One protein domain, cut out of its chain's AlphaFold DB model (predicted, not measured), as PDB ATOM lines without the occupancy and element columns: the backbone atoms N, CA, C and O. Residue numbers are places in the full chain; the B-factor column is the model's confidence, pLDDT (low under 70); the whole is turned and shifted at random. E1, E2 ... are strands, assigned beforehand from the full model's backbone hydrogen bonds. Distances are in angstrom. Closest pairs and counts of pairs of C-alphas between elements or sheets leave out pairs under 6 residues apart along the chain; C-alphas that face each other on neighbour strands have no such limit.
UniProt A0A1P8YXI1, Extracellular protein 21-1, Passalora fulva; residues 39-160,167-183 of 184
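Overview. This is residues 39 to 160 and 167 to 183 of the 184 residues of the protein "Extracellular protein 21-1" of Passalora fulva (UniProt A0A1P8YXI1). One strongly twisted sheet of eight strands curls into a flattened barrel, nearly closed, with its edge strands E3 and E4 close at the seam. It is a folded sheet, bent back on itself: the leaf E3 E2 E1 faces the leaf E7 E6 E5 E4, with E8 as the hinge. The printed part has 139 residues with eight named strands, E1 to E8 along the chain, and no named helix; the sheet's order is E3 E2 E1 E8 E7 E6 E5 E4, antiparallel throughout. The class is all strand, with under half of the residues, 66, in named elements. The whole is compact, with a radius of gyration of the C-alphas of 14.2 A and spans of 43 by 32 by 23 A.

Arrangement. E1, residues 49 to 56, E2, 62 to 70, and E3, 73 to 81, form a meander, each strand the antiparallel neighbour of the one before. Within hydrogen-bond range are N 53 and O 65 at 3.0 A, and N 66 and O 78 at 3.0 A. E4, residues 92 to 98, E5, 111 to 120, E6, 133 to 138, and E7, 144 to 151, form a second meander, with N 94 and O 115 at 2.8 A, N 118 and O 135 at 3.0 A, and N 136 and O 145 at 2.8 A. E8, residues 171 to 179, is the antiparallel neighbour of E7, N 177 and O 150 at 3.0 A, and of E1, N 52 and O 176 at 2.8 A. The closest C-alphas of E3 and E4 are those of Val 80 and Val 92, 7.0 A apart.

Along the chain. E1 begins at C-alpha 49 (143.868, 162.764, 171.051) and spans 22.3 A; E2 spans 24.6 A and E3 22.6 A. E5 spans 26.6 A and bends by 56 degrees at residue 114. E7 spans 22.5 A; E8 spans 23.3 A and ends at C-alpha 179 (147.933, 162.675, 169.819).

Size, cuts and confidence. Residues 161 to 166 are not printed, and C-alphas 160 and 167 are 9.2 A apart across the cut. The links E4 to E5 and E5 to E6 are long. The mean pLDDT of the printed part is 82.0; residues 153 to 160 and 167 to 170 are among those under 70.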
ATOM      1  N   VAL A  39     140.448 178.840 174.925       85.62
ATOM      2  CA  VAL A  39     141.303 178.117 173.985       85.62
ATOM      3  C   VAL A  39     142.722 178.092 174.540       85.62
ATOM      4  O   VAL A  39     143.243 179.136 174.942       85.62
ATOM      5  N   CYS A  40     143.336 176.914 174.568       86.06
ATOM      6  CA  CYS A  40     144.691 176.712 175.065       86.06
ATOM      7  C   CYS A  40     145.590 176.124 173.976       86.06
ATOM      8  O   CYS A  40     145.138 175.366 173.118       86.06
ATOM      9  N   ALA A  41     146.866 176.507 174.026       87.31
ATOM     10  CA  ALA A  41     147.904 175.871 173.231       87.31
ATOM     11  C   ALA A  41     148.118 174.426 173.704       87.31
ATOM     12  O   ALA A  41     147.790 174.080 174.843       87.31
ATOM     13  N   PHE A  42     148.674 173.609 172.819       91.00
ATOM     14  CA  PHE A  42     149.017 172.216 173.071       91.00
ATOM     15  C   PHE A  42     150.469 171.942 172.664       91.00
ATOM     16  O   PHE A  42     151.008 172.615 171.781       91.00
ATOM     17  N   ASP A  43     151.082 170.966 173.324       91.19
ATOM     18  CA  ASP A  43     152.494 170.599 173.218       91.19
ATOM     19  C   ASP A  43     152.732 169.133 173.644       91.19
ATOM     20  O   ASP A  43     151.789 168.366 173.822       91.19
ATOM     21  N   GLU A  44     153.998 168.756 173.839       90.25
ATOM     22  CA  GLU A  44     154.436 167.412 174.262       90.25
ATOM     23  C   GLU A  44     153.925 166.965 175.646       90.25
ATOM     24  O   GLU A  44     154.094 165.815 176.037       90.25
ATOM     25  N   THR A  45     153.341 167.864 176.440       89.50
ATOM     26  CA  THR A  45     152.843 167.553 177.790       89.50
ATOM     27  C   THR A  45     151.329 167.541 177.868       89.50
ATOM     28  O   THR A  45     150.758 166.850 178.716       89.50
ATOM     29  N   LEU A  46     150.679 168.307 176.995       90.44
ATOM     30  CA  LEU A  46     149.245 168.493 177.001       90.44
ATOM     31  C   LEU A  46     148.732 168.648 175.575       90.44
ATOM     32  O   LEU A  46     149.082 169.598 174.877       90.44
ATOM     33  N   GLY A  47     147.806 167.782 175.177       91.81
ATOM     34  CA  GLY A  47     147.301 167.797 173.818       91.81
ATOM     35  C   GLY A  47     145.942 167.141 173.629       91.81
ATOM     36  O   GLY A  47     145.353 166.595 174.562       91.81
ATOM     37  N   PRO A  48     145.396 167.245 172.414       91.38
ATOM     38  CA  PRO A  48     144.256 166.451 171.991       91.38
ATOM     39  C   PRO A  48     144.685 165.025 171.617       91.38
ATOM     40  O   PRO A  48     145.846 164.776 171.281       91.38
ATOM     41  N   SER A  49     143.705 164.125 171.566       90.50
ATOM     42  CA  SER A  49     143.868 162.764 171.051       90.50
ATOM     43  C   SER A  49     142.823 162.429 169.990       90.50
ATOM     44  O   SER A  49     141.669 162.866 170.060       90.50
ATOM     45  N   LEU A  50     143.240 161.654 168.986       90.69
ATOM     46  CA  LEU A  50     142.421 161.178 167.876       90.69
ATOM     47  C   LEU A  50     142.463 159.657 167.755       90.69
ATOM     48  O   LEU A  50     143.537 159.067 167.691       90.69
ATOM     49  N   LEU A  51     141.294 159.042 167.645       89.12
ATOM     50  CA  LEU A  51     141.133 157.645 167.263       89.12
ATOM     51  C   LEU A  51     140.860 157.613 165.764       89.12
ATOM     52  O   LEU A  51     139.988 158.340 165.302       89.12
ATOM     53  N   VAL A  52     141.556 156.778 165.001       88.75
ATOM     54  CA  VAL A  52     141.306 156.583 163.568       88.75
ATOM     55  C   VAL A  52     140.777 155.172 163.350       88.75
ATOM     56  O   VAL A  52     141.366 154.185 163.802       88.75
ATOM     57  N   ALA A  53     139.648 155.071 162.652       86.94
ATOM     58  CA  ALA A  53     138.969 153.802 162.434       86.94
ATOM     59  C   ALA A  53     138.408 153.676 161.022       86.94
ATOM     60  O   ALA A  53     137.994 154.649 160.390       86.94
ATOM     61  N   SER A  54     138.347 152.431 160.562       86.25
ATOM     62  CA  SER A  54     137.599 152.060 159.370       86.25
ATOM     63  C   SER A  54     136.134 151.921 159.756       86.25
ATOM     64  O   SER A  54     135.814 151.124 160.634       86.25
ATOM     65  N   VAL A  55     135.248 152.661 159.104       82.56
ATOM     66  CA  VAL A  55     133.797 152.635 159.291       82.56
ATOM     67  C   VAL A  55     133.160 151.945 158.105       82.56
ATOM     68  O   VAL A  55     133.397 152.314 156.959       82.56
ATOM     69  N   LYS A  56     132.307 150.964 158.378       80.12
ATOM     70  CA  LYS A  56     131.436 150.382 157.365       80.12
ATOM     71  C   LYS A  56     130.108 151.118 157.392       80.12
ATOM     72  O   LYS A  56     129.356 150.965 158.351       80.12
ATOM     73  N   VAL A  57     129.825 151.901 156.358       76.06
ATOM     74  CA  VAL A  57     128.531 152.578 156.222       76.06
ATOM     75  C   VAL A  57     127.486 151.630 155.605       76.06
ATOM     76  O   VAL A  57     127.852 150.680 154.901       76.06
ATOM     77  N   PRO A  58     126.175 151.860 155.818       67.88
ATOM     78  CA  PRO A  58     125.106 151.002 155.288       67.88
ATOM     79  C   PRO A  58     125.129 150.792 153.769       67.88
ATOM     80  O   PRO A  58     124.653 149.767 153.283       67.88
ATOM     81  N   SER A  59     125.722 151.720 153.009       69.06
ATOM     82  CA  SER A  59     125.904 151.622 151.554       69.06
ATOM     83  C   SER A  59     126.946 150.578 151.112       69.06
ATOM     84  O   SER A  59     127.185 150.440 149.918       69.06
ATOM     85  N   GLN A  60     127.535 149.822 152.050       64.75
ATOM     86  CA  GLN A  60     128.619 148.839 151.873       64.75
ATOM     87  C   GLN A  60     130.000 149.418 151.542       64.75
ATOM     88  O   GLN A  60     130.970 148.658 151.499       64.75
ATOM     89  N   GLU A  61     130.125 150.731 151.366       74.00
ATOM     90  CA  GLU A  61     131.429 151.377 151.235       74.00
ATOM     91  C   GLU A  61     132.127 151.456 152.603       74.00
ATOM     92  O   GLU A  61     131.488 151.560 153.654       74.00
ATOM     93  N   SER A  62     133.454 151.334 152.593       80.44
ATOM     94  CA  SER A  62     134.276 151.521 153.786       80.44
ATOM     95  C   SER A  62     134.901 152.902 153.727       80.44
ATOM     96  O   SER A  62     135.475 153.276 152.707       80.44
ATOM     97  N   GLU A  63     134.820 153.634 154.825       87.25
ATOM     98  CA  GLU A  63     135.401 154.964 154.971       87.25
ATOM     99  C   GLU A  63     136.366 154.972 156.160       87.25
ATOM    100  O   GLU A  63     136.283 154.125 157.045       87.25
ATOM    101  N   ILE A  64     137.314 155.900 156.171       88.00
ATOM    102  CA  ILE A  64     138.224 156.142 157.287       88.00
ATOM    103  C   ILE A  64     137.787 157.433 157.951       88.00
ATOM    104  O   ILE A  64     137.820 158.502 157.331       88.00
ATOM    105  N   ASN A  65     137.437 157.324 159.224       88.69
ATOM    106  CA  ASN A  65     137.060 158.451 160.056       88.69
ATOM    107  C   ASN A  65     138.073 158.627 161.182       88.69
ATOM    108  O   ASN A  65     138.737 157.671 161.592       88.69
ATOM    109  N   ALA A  66     138.157 159.851 161.692       89.62
ATOM    110  CA  ALA A  66     138.903 160.161 162.897       89.62
ATOM    111  C   ALA A  66     138.000 160.848 163.926       89.62
ATOM    112  O   ALA A  66     137.210 161.738 163.580       89.62
ATOM    113  N   TRP A  67     138.139 160.449 165.187       87.81
ATOM    114  CA  TRP A  67     137.376 160.967 166.313       87.81
ATOM    115  C   TRP A  67     138.288 161.657 167.296       87.81
ATOM    116  O   TRP A  67     139.233 161.039 167.772       87.81
ATOM    117  N   ALA A  68     137.943 162.880 167.679       87.56
ATOM    118  CA  ALA A  68     138.478 163.444 168.906       87.56
ATOM    119  C   ALA A  68     137.943 162.651 170.098       87.56
ATOM    120  O   ALA A  68     136.724 162.498 170.240       87.56
ATOM    121  N   TYR A  69     138.847 162.132 170.926       78.56
ATOM    122  CA  TYR A  69     138.497 161.292 172.065       78.56
ATOM    123  C   TYR A  69     139.308 161.644 173.314       78.56
ATOM    124  O   TYR A  69     140.390 162.220 173.237       78.56
ATOM    125  N   GLY A  70     138.747 161.297 174.469       72.31
ATOM    126  CA  GLY A  70     139.420 161.263 175.767       72.31
ATOM    127  C   GLY A  70     139.106 159.945 176.482       72.31
ATOM    128  O   GLY A  70     138.474 159.069 175.898       72.31
ATOM    129  N   ILE A  71     139.485 159.811 177.760       62.78
ATOM    130  CA  ILE A  71     139.427 158.526 178.499       62.78
ATOM    131  C   ILE A  71     138.076 157.791 178.375       62.78
ATOM    132  O   ILE A  71     138.065 156.572 178.264       62.78
ATOM    133  N   ASN A  72     136.940 158.501 178.384       59.78
ATOM    134  CA  ASN A  72     135.606 157.875 178.421       59.78
ATOM    135  C   ASN A  72     134.592 158.458 177.424       59.78
ATOM    136  O   ASN A  72     133.391 158.222 177.564       59.78
ATOM    137  N   TRP A  73     135.026 159.269 176.459       63.62
ATOM    138  CA  TRP A  73     134.099 159.945 175.552       63.62
ATOM    139  C   TRP A  73     134.759 160.325 174.233       63.62
ATOM    140  O   TRP A  73     135.959 160.580 174.174       63.62
ATOM    141  N   CYS A  74     133.945 160.398 173.183       71.12
ATOM    142  CA  CYS A  74     134.341 160.917 171.880       71.12
ATOM    143  C   CYS A  74     133.459 162.115 171.556       71.12
ATOM    144  O   CYS A  74     132.250 162.074 171.793       71.12
ATOM    145  N   THR A  75     134.063 163.191 171.061       68.69
ATOM    146  CA  THR A  75     133.368 164.475 170.905       68.69
ATOM    147  C   THR A  75     132.733 164.578 169.523       68.69
ATOM    148  O   THR A  75     131.553 164.881 169.386       68.69
ATOM    149  N   SER A  76     133.520 164.286 168.490       73.94
ATOM    150  CA  SER A  76     133.186 164.549 167.094       73.94
ATOM    151  C   SER A  76     133.928 163.578 166.183       73.94
ATOM    152  O   SER A  76     135.081 163.237 166.441       73.94
ATOM    153  N   SER A  77     133.245 163.129 165.131       83.44
ATOM    154  CA  SER A  77     133.791 162.292 164.060       83.44
ATOM    155  C   SER A  77     133.882 163.120 162.796       83.44
ATOM    156  O   SER A  77     132.907 163.772 162.429       83.44
ATOM    157  N   ASN A  78     134.979 162.988 162.064       86.88
ATOM    158  CA  ASN A  78     135.088 163.537 160.721       86.88
ATOM    159  C   ASN A  78     135.561 162.467 159.738       86.88
ATOM    160  O   ASN A  78     136.372 161.606 160.085       86.88
ATOM    161  N   LEU A  79     135.054 162.543 158.506       88.19
ATOM    162  CA  LEU A  79     135.539 161.744 157.385       88.19
ATOM    163  C   LEU A  79     136.941 162.221 156.999       88.19
ATOM    164  O   LEU A  79     137.123 163.385 156.646       88.19
ATOM    165  N   VAL A  80     137.910 161.309 157.013       88.75
ATOM    166  CA  VAL A  80     139.293 161.585 156.599       88.75
ATOM    167  C   VAL A  80     139.542 161.065 155.185       88.75
ATOM    168  O   VAL A  80     140.176 161.738 154.373       88.75
ATOM    169  N   SER A  81     139.020 159.881 154.852       87.50
ATOM    170  CA  SER A  81     139.166 159.306 153.513       87.50
ATOM    171  C   SER A  81     138.051 158.323 153.175       87.50
ATOM    172  O   SER A  81     137.555 157.616 154.040       87.50
ATOM    173  N   LYS A  82     137.692 158.229 151.893       85.38
ATOM    174  CA  LYS A  82     136.887 157.115 151.348       85.38
ATOM    175  C   LYS A  82     137.759 155.991 150.770       85.38
ATOM    176  O   LYS A  82     137.250 155.003 150.256       85.38
ATOM    177  N   GLY A  83     139.079 156.180 150.768       78.88
ATOM    178  CA  GLY A  83     140.062 155.221 150.280       78.88
ATOM    179  C   GLY A  83     140.919 154.665 151.412       78.88
ATOM    180  O   GLY A  83     140.701 154.958 152.582       78.88
ATOM    181  N   LYS A  84     141.931 153.872 151.049       74.19
ATOM    182  CA  LYS A  84     142.878 153.294 152.019       74.19
ATOM    183  C   LYS A  84     143.914 154.302 152.526       74.19
ATOM    184  O   LYS A  84     144.396 154.165 153.640       74.19
ATOM    185  N   ASN A  85     144.242 155.309 151.717       82.12
ATOM    186  CA  ASN A  85     145.187 156.356 152.086       82.12
ATOM    187  C   ASN A  85     144.427 157.595 152.583       82.12
ATOM    188  O   ASN A  85     143.489 158.064 151.931       82.12
ATOM    189  N   PHE A  86     144.823 158.099 153.748       86.25
ATOM    190  CA  PHE A  86     144.221 159.250 154.414       86.25
ATOM    191  C   PHE A  86     145.217 160.399 154.659       86.25
ATOM    192  O   PHE A  86     144.808 161.477 155.088       86.25
ATOM    193  N   CYS A  87     146.489 160.238 154.276       87.44
ATOM    194  CA  CYS A  87     147.497 161.300 154.294       87.44
ATOM    195  C   CYS A  87     147.406 162.145 153.022       87.44
ATOM    196  O   CYS A  87     148.295 162.167 152.176       87.44
ATOM    197  N   THR A  88     146.275 162.824 152.856       75.94
ATOM    198  CA  THR A  88     145.968 163.585 151.635       75.94
ATOM    199  C   THR A  88     146.386 165.057 151.715       75.94
ATOM    200  O   THR A  88     146.073 165.830 150.810       75.94
ATOM    201  N   GLY A  89     147.044 165.468 152.807       70.38
ATOM    202  CA  GLY A  89     147.338 166.877 153.105       70.38
ATOM    203  C   GLY A  89     146.085 167.725 153.349       70.38
ATOM    204  O   GLY A  89     146.150 168.951 153.358       70.38
ATOM    205  N   ARG A  90     144.916 167.090 153.500       78.00
ATOM    206  CA  ARG A  90     143.671 167.772 153.848       78.00
ATOM    207  C   ARG A  90     143.571 167.868 155.362       78.00
ATOM    208  O   ARG A  90     143.358 166.860 156.026       78.00
ATOM    209  N   GLY A  91     143.694 169.090 155.874       84.88
ATOM    210  CA  GLY A  91     143.433 169.395 157.273       84.88
ATOM    211  C   GLY A  91     141.966 169.160 157.630       84.88
ATOM    212  O   GLY A  91     141.085 169.813 157.066       84.88
ATOM    213  N   VAL A  92     141.707 168.253 158.568       91.00
ATOM    214  CA  VAL A  92     140.368 168.001 159.117       91.00
ATOM    215  C   VAL A  92     140.202 168.804 160.400       91.00
ATOM    216  O   VAL A  92     141.058 168.741 161.278       91.00
ATOM    217  N   GLU A  93     139.131 169.586 160.501       92.12
ATOM    218  CA  GLU A  93     138.922 170.514 161.614       92.12
ATOM    219  C   GLU A  93     138.126 169.883 162.760       92.12
ATOM    220  O   GLU A  93     137.110 169.217 162.553       92.12
ATOM    221  N   TYR A  94     138.590 170.144 163.979       91.38
ATOM    222  CA  TYR A  94     137.962 169.753 165.230       91.38
ATOM    223  C   TYR A  94     137.842 170.972 166.138       91.38
ATOM    224  O   TYR A  94     138.765 171.783 166.247       91.38
ATOM    225  N   LEU A  95     136.694 171.090 166.799       88.44
ATOM    226  CA  LEU A  95     136.353 172.218 167.659       88.44
ATOM    227  C   LEU A  95     136.016 171.722 169.062       88.44
ATOM    228  O   LEU A  95     135.483 170.623 169.226       88.44
ATOM    229  N   HIS A  96     136.300 172.555 170.062       86.44
ATOM    230  CA  HIS A  96     135.989 172.305 171.469       86.44
ATOM    231  C   HIS A  96     136.506 170.956 171.986       86.44
ATOM    232  O   HIS A  96     135.854 170.289 172.789       86.44
ATOM    233  N   VAL A  97     137.695 170.552 171.530       87.62
ATOM    234  CA  VAL A  97     138.319 169.299 171.952       87.62
ATOM    235  C   VAL A  97     138.996 169.509 173.306       87.62
ATOM    236  O   VAL A  97     139.774 170.456 173.440       87.62
ATOM    237  N   PRO A  98     138.717 168.677 174.321       85.50
ATOM    238  CA  PRO A  98     139.430 168.745 175.591       85.50
ATOM    239  C   PRO A  98     140.923 168.496 175.376       85.50
ATOM    240  O   PRO A  98     141.322 167.746 174.486       85.50
ATOM    241  N   LEU A  99     141.737 169.087 176.237       88.44
ATOM    242  CA  LEU A  99     143.149 168.755 176.314       88.44
ATOM    243  C   LEU A  99     143.381 167.799 177.484       88.44
ATOM    244  O   LEU A  99     142.820 167.992 178.568       88.44
ATOM    245  N   THR A 100     144.190 166.771 177.258       87.81
ATOM    246  CA  THR A 100     144.609 165.812 178.282       87.81
ATOM    247  C   THR A 100     146.125 165.753 178.360       87.81
ATOM    248  O   THR A 100     146.815 166.143 177.419       87.81
ATOM    249  N   ASP A 101     146.656 165.254 179.469       88.94
ATOM    250  CA  ASP A 101     148.033 164.770 179.499       88.94
ATOM    251  C   ASP A 101     148.140 163.376 178.850       88.94
ATOM    252  O   ASP A 101     147.146 162.780 178.415       88.94
ATOM    253  N   LYS A 102     149.356 162.830 178.802       88.00
ATOM    254  CA  LYS A 102     149.612 161.501 178.228       88.00
ATOM    255  C   LYS A 102     148.984 160.334 178.998       88.00
ATOM    256  O   LYS A 102     148.860 159.239 178.464       88.00
ATOM    257  N   PHE A 103     148.564 160.556 180.243       86.50
ATOM    258  CA  PHE A 103     147.832 159.574 181.047       86.50
ATOM    259  C   PHE A 103     146.312 159.710 180.869       86.50
ATOM    260  O   PHE A 103     145.542 158.987 181.505       86.50
ATOM    261  N   GLY A 104     145.879 160.634 180.006       81.31
ATOM    262  CA  GLY A 104     144.488 160.954 179.731       81.31
ATOM    263  C   GLY A 104     143.835 161.826 180.808       81.31
ATOM    264  O   GLY A 104     142.625 162.062 180.739       81.31
ATOM    265  N   ALA A 105     144.585 162.307 181.805       83.50
ATOM    266  CA  ALA A 105     144.033 163.215 182.798       83.50
ATOM    267  C   ALA A 105     143.668 164.530 182.106       83.50
ATOM    268  O   ALA A 105     144.484 165.133 181.408       83.50
ATOM    269  N   GLN A 106     142.412 164.946 182.257       79.31
ATOM    270  CA  GLN A 106     141.938 166.183 181.658       79.31
ATOM    271  C   GLN A 106     142.581 167.384 182.347       79.31
ATOM    272  O   GLN A 106     142.728 167.403 183.569       79.31
ATOM    273  N   ASP A 107     142.911 168.396 181.550       78.06
ATOM    274  CA  ASP A 107     143.385 169.673 182.060       78.06
ATOM    275  C   ASP A 107     142.355 170.317 183.004       78.06
ATOM    276  O   ASP A 107     141.196 170.533 182.635       78.06
ATOM    277  N   ASP A 108     142.780 170.655 184.219       66.75
ATOM    278  CA  ASP A 108     141.932 171.230 185.270       66.75
ATOM    279  C   ASP A 108     141.660 172.735 185.087       66.75
ATOM    280  O   ASP A 108     140.923 173.340 185.867       66.75
ATOM    281  N   ARG A 109     142.217 173.354 184.036       70.62
ATOM    282  CA  ARG A 109     142.118 174.799 183.768       70.62
ATOM    283  C   ARG A 109     140.948 175.164 182.853       70.62
ATOM    284  O   ARG A 109     140.958 176.259 182.282       70.62
ATOM    285  N   ASP A 110     139.973 174.264 182.693       76.31
ATOM    286  CA  ASP A 110     138.831 174.399 181.775       76.31
ATOM    287  C   ASP A 110     139.263 174.732 180.327       76.31
ATOM    288  O   ASP A 110     138.612 175.497 179.606       76.31
ATOM    289  N   CYS A 111     140.396 174.173 179.893       82.75
ATOM    290  CA  CYS A 111     140.953 174.379 178.560       82.75
ATOM    291  C   CYS A 111     140.296 173.484 177.502       82.75
ATOM    292  O   CYS A 111     139.985 172.313 177.736       82.75
ATOM    293  N   TYR A 112     140.176 174.023 176.292       87.00
ATOM    294  CA  TYR A 112     139.915 173.248 175.082       87.00
ATOM    295  C   TYR A 112     140.811 173.726 173.938       87.00
ATOM    296  O   TYR A 112     141.401 174.805 174.003       87.00
ATOM    297  N   ALA A 113     140.878 172.942 172.871       90.00
ATOM    298  CA  ALA A 113     141.535 173.309 171.631       90.00
ATOM    299  C   ALA A 113     140.576 173.235 170.444       90.00
ATOM    300  O   ALA A 113     139.697 172.374 170.356       90.00
ATOM    301  N   ASN A 114     140.807 174.151 169.510       92.12
ATOM    302  CA  ASN A 114     140.291 174.096 168.153       92.12
ATOM    303  C   ASN A 114     141.499 173.879 167.243       92.12
ATOM    304  O   ASN A 114     142.461 174.650 167.309       92.12
ATOM    305  N   PHE A 115     141.486 172.835 166.423       93.12
ATOM    306  CA  PHE A 115     142.643 172.484 165.605       93.12
ATOM    307  C   PHE A 115     142.245 171.862 164.272       93.12
ATOM    308  O   PHE A 115     141.158 171.312 164.108       93.12
ATOM    309  N   LYS A 116     143.173 171.919 163.322       95.06
ATOM    310  CA  LYS A 116     143.176 171.091 162.119       95.06
ATOM    311  C   LYS A 116     144.203 169.989 162.275       95.06
ATOM    312  O   LYS A 116     145.297 170.255 162.764       95.06
ATOM    313  N   VAL A 117     143.865 168.783 161.842       94.81
ATOM    314  CA  VAL A 117     144.805 167.664 161.794       94.81
ATOM    315  C   VAL A 117     145.126 167.285 160.358       94.81
ATOM    316  O   VAL A 117     144.229 167.133 159.531       94.81
ATOM    317  N   GLU A 118     146.411 167.113 160.080       95.25
ATOM    318  CA  GLU A 118     146.928 166.543 158.840       95.25
ATOM    319  C   GLU A 118     147.699 165.266 159.173       95.25
ATOM    320  O   GLU A 118     148.610 165.285 160.000       95.25
ATOM    321  N   PHE A 119     147.340 164.155 158.536       93.62
ATOM    322  CA  PHE A 119     148.079 162.902 158.676       93.62
ATOM    323  C   PHE A 119     149.243 162.873 157.689       93.62
ATOM    324  O   PHE A 119     149.081 163.232 156.517       93.62
ATOM    325  N   VAL A 120     150.405 162.431 158.163       92.56
ATOM    326  CA  VAL A 120     151.659 162.384 157.404       92.56
ATOM    327  C   VAL A 120     152.245 160.974 157.496       92.56
ATOM    328  O   VAL A 120     152.022 160.268 158.473       92.56
ATOM    329  N   GLY A 121     152.964 160.536 156.458       90.31
ATOM    330  CA  GLY A 121     153.694 159.261 156.485       90.31
ATOM    331  C   GLY A 121     152.871 158.009 156.159       90.31
ATOM    332  O   GLY A 121     153.345 156.901 156.398       90.31
ATOM    333  N   CYS A 122     151.660 158.147 155.604       86.75
ATOM    334  CA  CYS A 122     150.881 156.989 155.152       86.75
ATOM    335  C   CYS A 122     151.612 156.249 154.027       86.75
ATOM    336  O   CYS A 122     152.200 156.894 153.155       86.75
ATOM    337  N   PRO A 123     151.515 154.912 153.991       80.44
ATOM    338  CA  PRO A 123     152.105 154.130 152.922       80.44
ATOM    339  C   PRO A 123     151.380 154.386 151.593       80.44
ATOM    340  O   PRO A 123     150.165 154.614 151.558       80.44
ATOM    341  N   ASP A 124     152.118 154.287 150.486       75.00
ATOM    342  CA  ASP A 124     151.538 154.329 149.137       75.00
ATOM    343  C   ASP A 124     150.610 153.126 148.896       75.00
ATOM    344  O   ASP A 124     149.553 153.253 148.274       75.00
ATOM    345  N   GLU A 125     150.972 151.963 149.451       71.44
ATOM    346  CA  GLU A 125     150.209 150.720 149.376       71.44
ATOM    347  C   GLU A 125     150.265 149.942 150.701       71.44
ATOM    348  O   GLU A 125     151.301 149.860 151.358       71.44
ATOM    349  N   GLY A 126     149.151 149.306 151.073       69.75
ATOM    350  CA  GLY A 126     149.063 148.450 152.260       69.75
ATOM    351  C   GLY A 126     148.463 149.138 153.490       69.75
ATOM    352  O   GLY A 126     147.859 150.199 153.388       69.75
ATOM    353  N   ASN A 127     148.586 148.470 154.641       73.75
ATOM    354  CA  ASN A 127     148.031 148.899 155.933       73.75
ATOM    355  C   ASN A 127     149.141 149.027 157.000       73.75
ATOM    356  O   ASN A 127     148.894 148.782 158.182       73.75
ATOM    357  N   ASP A 128     150.381 149.301 156.579       83.56
ATOM    358  CA  ASP A 128     151.488 149.557 157.502       83.56
ATOM    359  C   ASP A 128     151.483 151.030 157.901       83.56
ATOM    360  O   ASP A 128     151.864 151.904 157.125       83.56
ATOM    361  N   TYR A 129     151.028 151.294 159.118       85.31
ATOM    362  CA  TYR A 129     150.903 152.643 159.649       85.31
ATOM    363  C   TYR A 129     151.995 152.988 160.669       85.31
ATOM    364  O   TYR A 129     151.839 153.936 161.430       85.31
ATOM    365  N   THR A 130     153.101 152.236 160.691       84.94
ATOM    366  CA  THR A 130     154.169 152.375 161.699       84.94
ATOM    367  C   THR A 130     154.823 153.760 161.713       84.94
ATOM    368  O   THR A 130     155.290 154.202 162.755       84.94
ATOM    369  N   ASN A 131     154.850 154.454 160.571       88.12
ATOM    370  CA  ASN A 131     155.470 155.777 160.431       88.12
ATOM    371  C   ASN A 131     154.443 156.908 160.302       88.12
ATOM    372  O   ASN A 131     154.797 158.006 159.874       88.12
ATOM    373  N   VAL A 132     153.168 156.633 160.597       91.69
ATOM    374  CA  VAL A 132     152.132 157.659 160.506       91.69
ATOM    375  C   VAL A 132     152.245 158.592 161.704       91.69
ATOM    376  O   VAL A 132     152.288 158.158 162.853       91.69
ATOM    377  N   THR A 133     152.246 159.886 161.424       94.06
ATOM    378  CA  THR A 133     152.125 160.946 162.422       94.06
ATOM    379  C   THR A 133     150.899 161.795 162.119       94.06
ATOM    380  O   THR A 133     150.315 161.747 161.028       94.06
ATOM    381  N   ALA A 134     150.485 162.578 163.105       94.50
ATOM    382  CA  ALA A 134     149.400 163.527 162.967       94.50
ATOM    383  C   ALA A 134     149.896 164.908 163.392       94.50
ATOM    384  O   ALA A 134     150.278 165.128 164.541       94.50
ATOM    385  N   LYS A 135     149.878 165.849 162.450       95.19
ATOM    386  CA  LYS A 135     150.219 167.246 162.686       95.19
ATOM    387  C   LYS A 135     148.966 168.019 163.062       95.19
ATOM    388  O   LYS A 135     148.089 168.244 162.230       95.19
ATOM    389  N   PHE A 136     148.903 168.455 164.310       94.88
ATOM    390  CA  PHE A 136     147.815 169.252 164.854       94.88
ATOM    391  C   PHE A 136     148.211 170.716 164.759       94.88
ATOM    392  O   PHE A 136     149.266 171.107 165.244       94.88
ATOM    393  N   THR A 137     147.375 171.528 164.125       95.12
ATOM    394  CA  THR A 137     147.585 172.968 163.969       95.12
ATOM    395  C   THR A 137     146.428 173.709 164.618       95.12
ATOM    396  O   THR A 137     145.284 173.565 164.190       95.12
ATOM    397  N   SER A 138     146.718 174.494 165.649       92.94
ATOM    398  CA  SER A 138     145.756 175.337 166.350       92.94
ATOM    399  C   SER A 138     145.128 176.326 165.375       92.94
ATOM    400  O   SER A 138     145.822 177.030 164.638       92.94
ATOM    401  N   THR A 139     143.801 176.412 165.375       92.12
ATOM    402  CA  THR A 139     143.083 177.379 164.531       92.12
ATOM    403  C   THR A 139     143.032 178.772 165.149       92.12
ATOM    404  O   THR A 139     142.607 179.714 164.486       92.12
ATOM    405  N   SER A 140     143.468 178.919 166.405       87.25
ATOM    406  CA  SER A 140     143.411 180.191 167.132       87.25
ATOM    407  C   SER A 140     144.685 181.017 166.991       87.25
ATOM    408  O   SER A 140     144.604 182.232 166.837       87.25
ATOM    409  N   ASP A 141     145.851 180.374 167.014       87.44
ATOM    410  CA  ASP A 141     147.156 181.047 166.952       87.44
ATOM    411  C   ASP A 141     148.099 180.480 165.877       87.44
ATOM    412  O   ASP A 141     149.183 181.020 165.667       87.44
ATOM    413  N   GLY A 142     147.694 179.420 165.166       89.12
ATOM    414  CA  GLY A 142     148.497 178.792 164.116       89.12
ATOM    415  C   GLY A 142     149.678 177.966 164.628       89.12
ATOM    416  O   GLY A 142     150.454 177.471 163.809       89.12
ATOM    417  N   SER A 143     149.828 177.802 165.947       89.69
ATOM    418  CA  SER A 143     150.827 176.898 166.518       89.69
ATOM    419  C   SER A 143     150.567 175.464 166.058       89.69
ATOM    420  O   SER A 143     149.419 175.070 165.838       89.69
ATOM    421  N   SER A 144     151.625 174.678 165.870       93.19
ATOM    422  CA  SER A 144     151.479 173.291 165.444       93.19
ATOM    423  C   SER A 144     152.396 172.360 166.209       93.19
ATOM    424  O   SER A 144     153.566 172.686 166.404       93.19
ATOM    425  N   PHE A 145     151.877 171.184 166.535       94.75
ATOM    426  CA  PHE A 145     152.624 170.093 167.138       94.75
ATOM    427  C   PHE A 145     152.329 168.797 166.384       94.75
ATOM    428  O   PHE A 145     151.200 168.569 165.943       94.75
ATOM    429  N   GLU A 146     153.351 167.975 166.186       94.50
ATOM    430  CA  GLU A 146     153.239 166.714 165.460       94.50
ATOM    431  C   GLU A 146     153.375 165.554 166.438       94.50
ATOM    432  O   GLU A 146     154.433 165.358 167.031       94.50
ATOM    433  N   TYR A 147     152.292 164.800 166.600       93.88
ATOM    434  CA  TYR A 147     152.233 163.652 167.492       93.88
ATOM    435  C   TYR A 147     152.430 162.356 166.711       93.88
ATOM    436  O   TYR A 147     152.040 162.239 165.543       93.88
ATOM    437  N   GLN A 148     152.986 161.354 167.388       91.25
ATOM    438  CA  GLN A 148     153.041 159.993 166.868       91.25
ATOM    439  C   GLN A 148     151.633 159.396 166.772       91.25
ATOM    440  O   GLN A 148     150.749 159.723 167.569       91.25
ATOM    441  N   CYS A 149     151.439 158.502 165.804       92.12
ATOM    442  CA  CYS A 149     150.310 157.588 165.805       92.12
ATOM    443  C   CYS A 149     150.803 156.178 166.127       92.12
ATOM    444  O   CYS A 149     151.750 155.682 165.519       92.12
ATOM    445  N   VAL A 150     150.141 155.511 167.063       91.00
ATOM    446  CA  VAL A 150     150.440 154.132 167.450       91.00
ATOM    447  C   VAL A 150     149.340 153.201 166.973       91.00
ATOM    448  O   VAL A 150     148.172 153.587 166.881       91.00
ATOM    449  N   SER A 151     149.715 151.962 166.647       87.06
ATOM    450  CA  SER A 151     148.733 150.945 166.274       87.06
ATOM    451  C   SER A 151     147.802 150.692 167.445       87.06
ATOM    452  O   SER A 151     148.236 150.282 168.519       87.06
ATOM    453  N   ASP A 152     146.521 150.897 167.190       76.69
ATOM    454  CA  ASP A 152     145.480 150.740 168.183       76.69
ATOM    455  C   ASP A 152     144.511 149.669 167.705       76.69
ATOM    456  O   ASP A 152     143.850 149.812 166.678       76.69
ATOM    457  N   ARG A 153     144.505 148.541 168.409       59.94
ATOM    458  CA  ARG A 153     143.606 147.415 168.129       59.94
ATOM    459  C   ARG A 153     142.540 147.269 169.201       59.94
ATOM    460  O   ARG A 153     141.757 146.319 169.142       59.94
ATOM    461  N   GLU A 154     142.537 148.153 170.190       56.50
ATOM    462  CA  GLU A 154     141.525 148.131 171.219       56.50
ATOM    463  C   GLU A 154     140.247 148.738 170.644       56.50
ATOM    464  O   GLU A 154     140.234 149.744 169.930       56.50
ATOM    465  N   LEU A 155     139.121 148.079 170.913       49.94
ATOM    466  CA  LEU A 155     137.813 148.659 170.658       49.94
ATOM    467  C   LEU A 155     137.593 149.736 171.720       49.94
ATOM    468  O   LEU A 155     136.865 149.511 172.688       49.94
ATOM    469  N   HIS A 156     138.238 150.893 171.554       54.47
ATOM    470  CA  HIS A 156     137.908 152.107 172.287       54.47
ATOM    471  C   HIS A 156     136.491 152.497 171.879       54.47
ATOM    472  O   HIS A 156     136.255 153.205 170.901       54.47
ATOM    473  N   GLY A 157     135.521 151.915 172.580       49.41
ATOM    474  CA  GLY A 157     134.109 152.146 172.373       49.41
ATOM    475  C   GLY A 157     133.796 153.619 172.590       49.41
ATOM    476  O   GLY A 157     133.612 154.042 173.725       49.41
ATOM    477  N   CYS A 158     133.691 154.400 171.517       53.12
ATOM    478  CA  CYS A 158     133.079 155.721 171.564       53.12
ATOM    479  C   CYS A 158     131.583 155.564 171.868       53.12
ATOM    480  O   CYS A 158     130.761 155.422 170.960       53.12
ATOM    481  N   VAL A 159     131.214 155.552 173.148       52.38
ATOM    482  CA  VAL A 159     129.813 155.586 173.572       52.38
ATOM    483  C   VAL A 159     129.345 157.034 173.490       52.38
ATOM    484  O   VAL A 159     129.654 157.855 174.352       52.38
ATOM    485  N   TYR A 160     128.607 157.371 172.433       44.38
ATOM    486  CA  TYR A 160     127.990 158.688 172.311       44.38
ATOM    487  C   TYR A 160     126.940 158.839 173.421       44.38
ATOM    488  O   TYR A 160     125.963 158.094 173.455       44.38
ATOM    489  N   PRO A 167     124.291 153.882 167.193       47.41
ATOM    490  CA  PRO A 167     123.208 153.713 166.231       47.41
ATOM    491  C   PRO A 167     123.591 152.618 165.231       47.41
ATOM    492  O   PRO A 167     124.685 152.626 164.668       47.41
ATOM    493  N   SER A 168     122.701 151.634 165.113       50.66
ATOM    494  CA  SER A 168     122.882 150.258 164.629       50.66
ATOM    495  C   SER A 168     123.320 150.085 163.166       50.66
ATOM    496  O   SER A 168     123.074 149.042 162.568       50.66
ATOM    497  N   GLU A 169     123.937 151.087 162.557       49.91
ATOM    498  CA  GLU A 169     124.139 151.159 161.113       49.91
ATOM    499  C   GLU A 169     125.610 151.283 160.695       49.91
ATOM    500  O   GLU A 169     125.935 150.974 159.551       49.91
ATOM    501  N   ALA A 170     126.518 151.630 161.615       57.03
ATOM    502  CA  ALA A 170     127.944 151.752 161.319       57.03
ATOM    503  C   ALA A 170     128.805 150.935 162.294       57.03
ATOM    504  O   ALA A 170     129.019 151.324 163.441       57.03
ATOM    505  N   SER A 171     129.329 149.794 161.838       71.31
ATOM    506  CA  SER A 171     130.406 149.097 162.553       71.31
ATOM    507  C   SER A 171     131.726 149.789 162.244       71.31
ATOM    508  O   SER A 171     132.020 150.011 161.066       71.31
ATOM    509  N   TYR A 172     132.540 150.072 163.257       78.06
ATOM    510  CA  TYR A 172     133.897 150.562 163.046       78.06
ATOM    511  C   TYR A 172     134.947 149.623 163.637       78.06
ATOM    512  O   TYR A 172     134.669 148.806 164.514       78.06
ATOM    513  N   THR A 173     136.163 149.723 163.119       81.62
ATOM    514  CA  THR A 173     137.343 149.027 163.632       81.62
ATOM    515  C   THR A 173     138.471 150.037 163.719       81.62
ATOM    516  O   THR A 173     138.962 150.502 162.686       81.62
ATOM    517  N   ALA A 174     138.816 150.419 164.950       84.12
ATOM    518  CA  ALA A 174     139.968 151.267 165.221       84.12
ATOM    519  C   ALA A 174     141.252 150.569 164.762       84.12
ATOM    520  O   ALA A 174     141.347 149.339 164.804       84.12
ATOM    521  N   PHE A 175     142.195 151.359 164.257       86.88
ATOM    522  CA  PHE A 175     143.502 150.853 163.837       86.88
ATOM    523  C   PHE A 175     144.670 151.782 164.206       86.88
ATOM    524  O   PHE A 175     145.814 151.320 164.225       86.88
ATOM    525  N   LEU A 176     144.404 153.058 164.520       89.81
ATOM    526  CA  LEU A 176     145.398 154.007 165.025       89.81
ATOM    527  C   LEU A 176     144.830 154.877 166.139       89.81
ATOM    528  O   LEU A 176     143.691 155.333 166.058       89.81
ATOM    529  N   THR A 177     145.692 155.195 167.094       90.88
ATOM    530  CA  THR A 177     145.519 156.297 168.036       90.88
ATOM    531  C   THR A 177     146.639 157.301 167.791       90.88
ATOM    532  O   THR A 177     147.794 156.912 167.665       90.88
ATOM    533  N   CYS A 178     146.303 158.584 167.703       91.88
ATOM    534  CA  CYS A 178     147.234 159.690 167.501       91.88
ATOM    535  C   CYS A 178     147.020 160.762 168.572       91.88
ATOM    536  O   CYS A 178     145.907 160.910 169.076       91.88
ATOM    537  N   GLY A 179     148.035 161.575 168.852       92.31
ATOM    538  CA  GLY A 179     147.933 162.675 169.819       92.31
ATOM    539  C   GLY A 179     148.650 162.378 171.132       92.31
ATOM    540  O   GLY A 179     149.430 161.433 171.214       92.31
ATOM    541  N   ILE A 180     148.384 163.176 172.164       92.12
ATOM    542  CA  ILE A 180     149.159 163.144 173.416       92.12
ATOM    543  C   ILE A 180     149.115 161.782 174.127       92.12
ATOM    544  O   ILE A 180     150.099 161.352 174.716       92.12
ATOM    545  N   THR A 181     147.994 161.060 174.039       87.56
ATOM    546  CA  THR A 181     147.848 159.725 174.652       87.56
ATOM    547  C   THR A 181     148.476 158.605 173.822       87.56
ATOM    548  O   THR A 181     148.530 157.469 174.281       87.56
ATOM    549  N   ALA A 182     148.927 158.903 172.599       86.69
ATOM    550  CA  ALA A 182     149.696 157.984 171.765       86.69
ATOM    551  C   ALA A 182     151.200 158.029 172.089       86.69
ATOM    552  O   ALA A 182     151.954 157.182 171.608       86.69
ATOM    553  N   GLU A 183     151.650 159.028 172.854       74.38
ATOM    554  CA  GLU A 183     153.054 159.164 173.226       74.38
ATOM    555  C   GLU A 183     153.464 158.144 174.307       74.38
ATOM    556  O   GLU A 183     152.664 157.829 175.193       74.38
TER     557      GLU A 183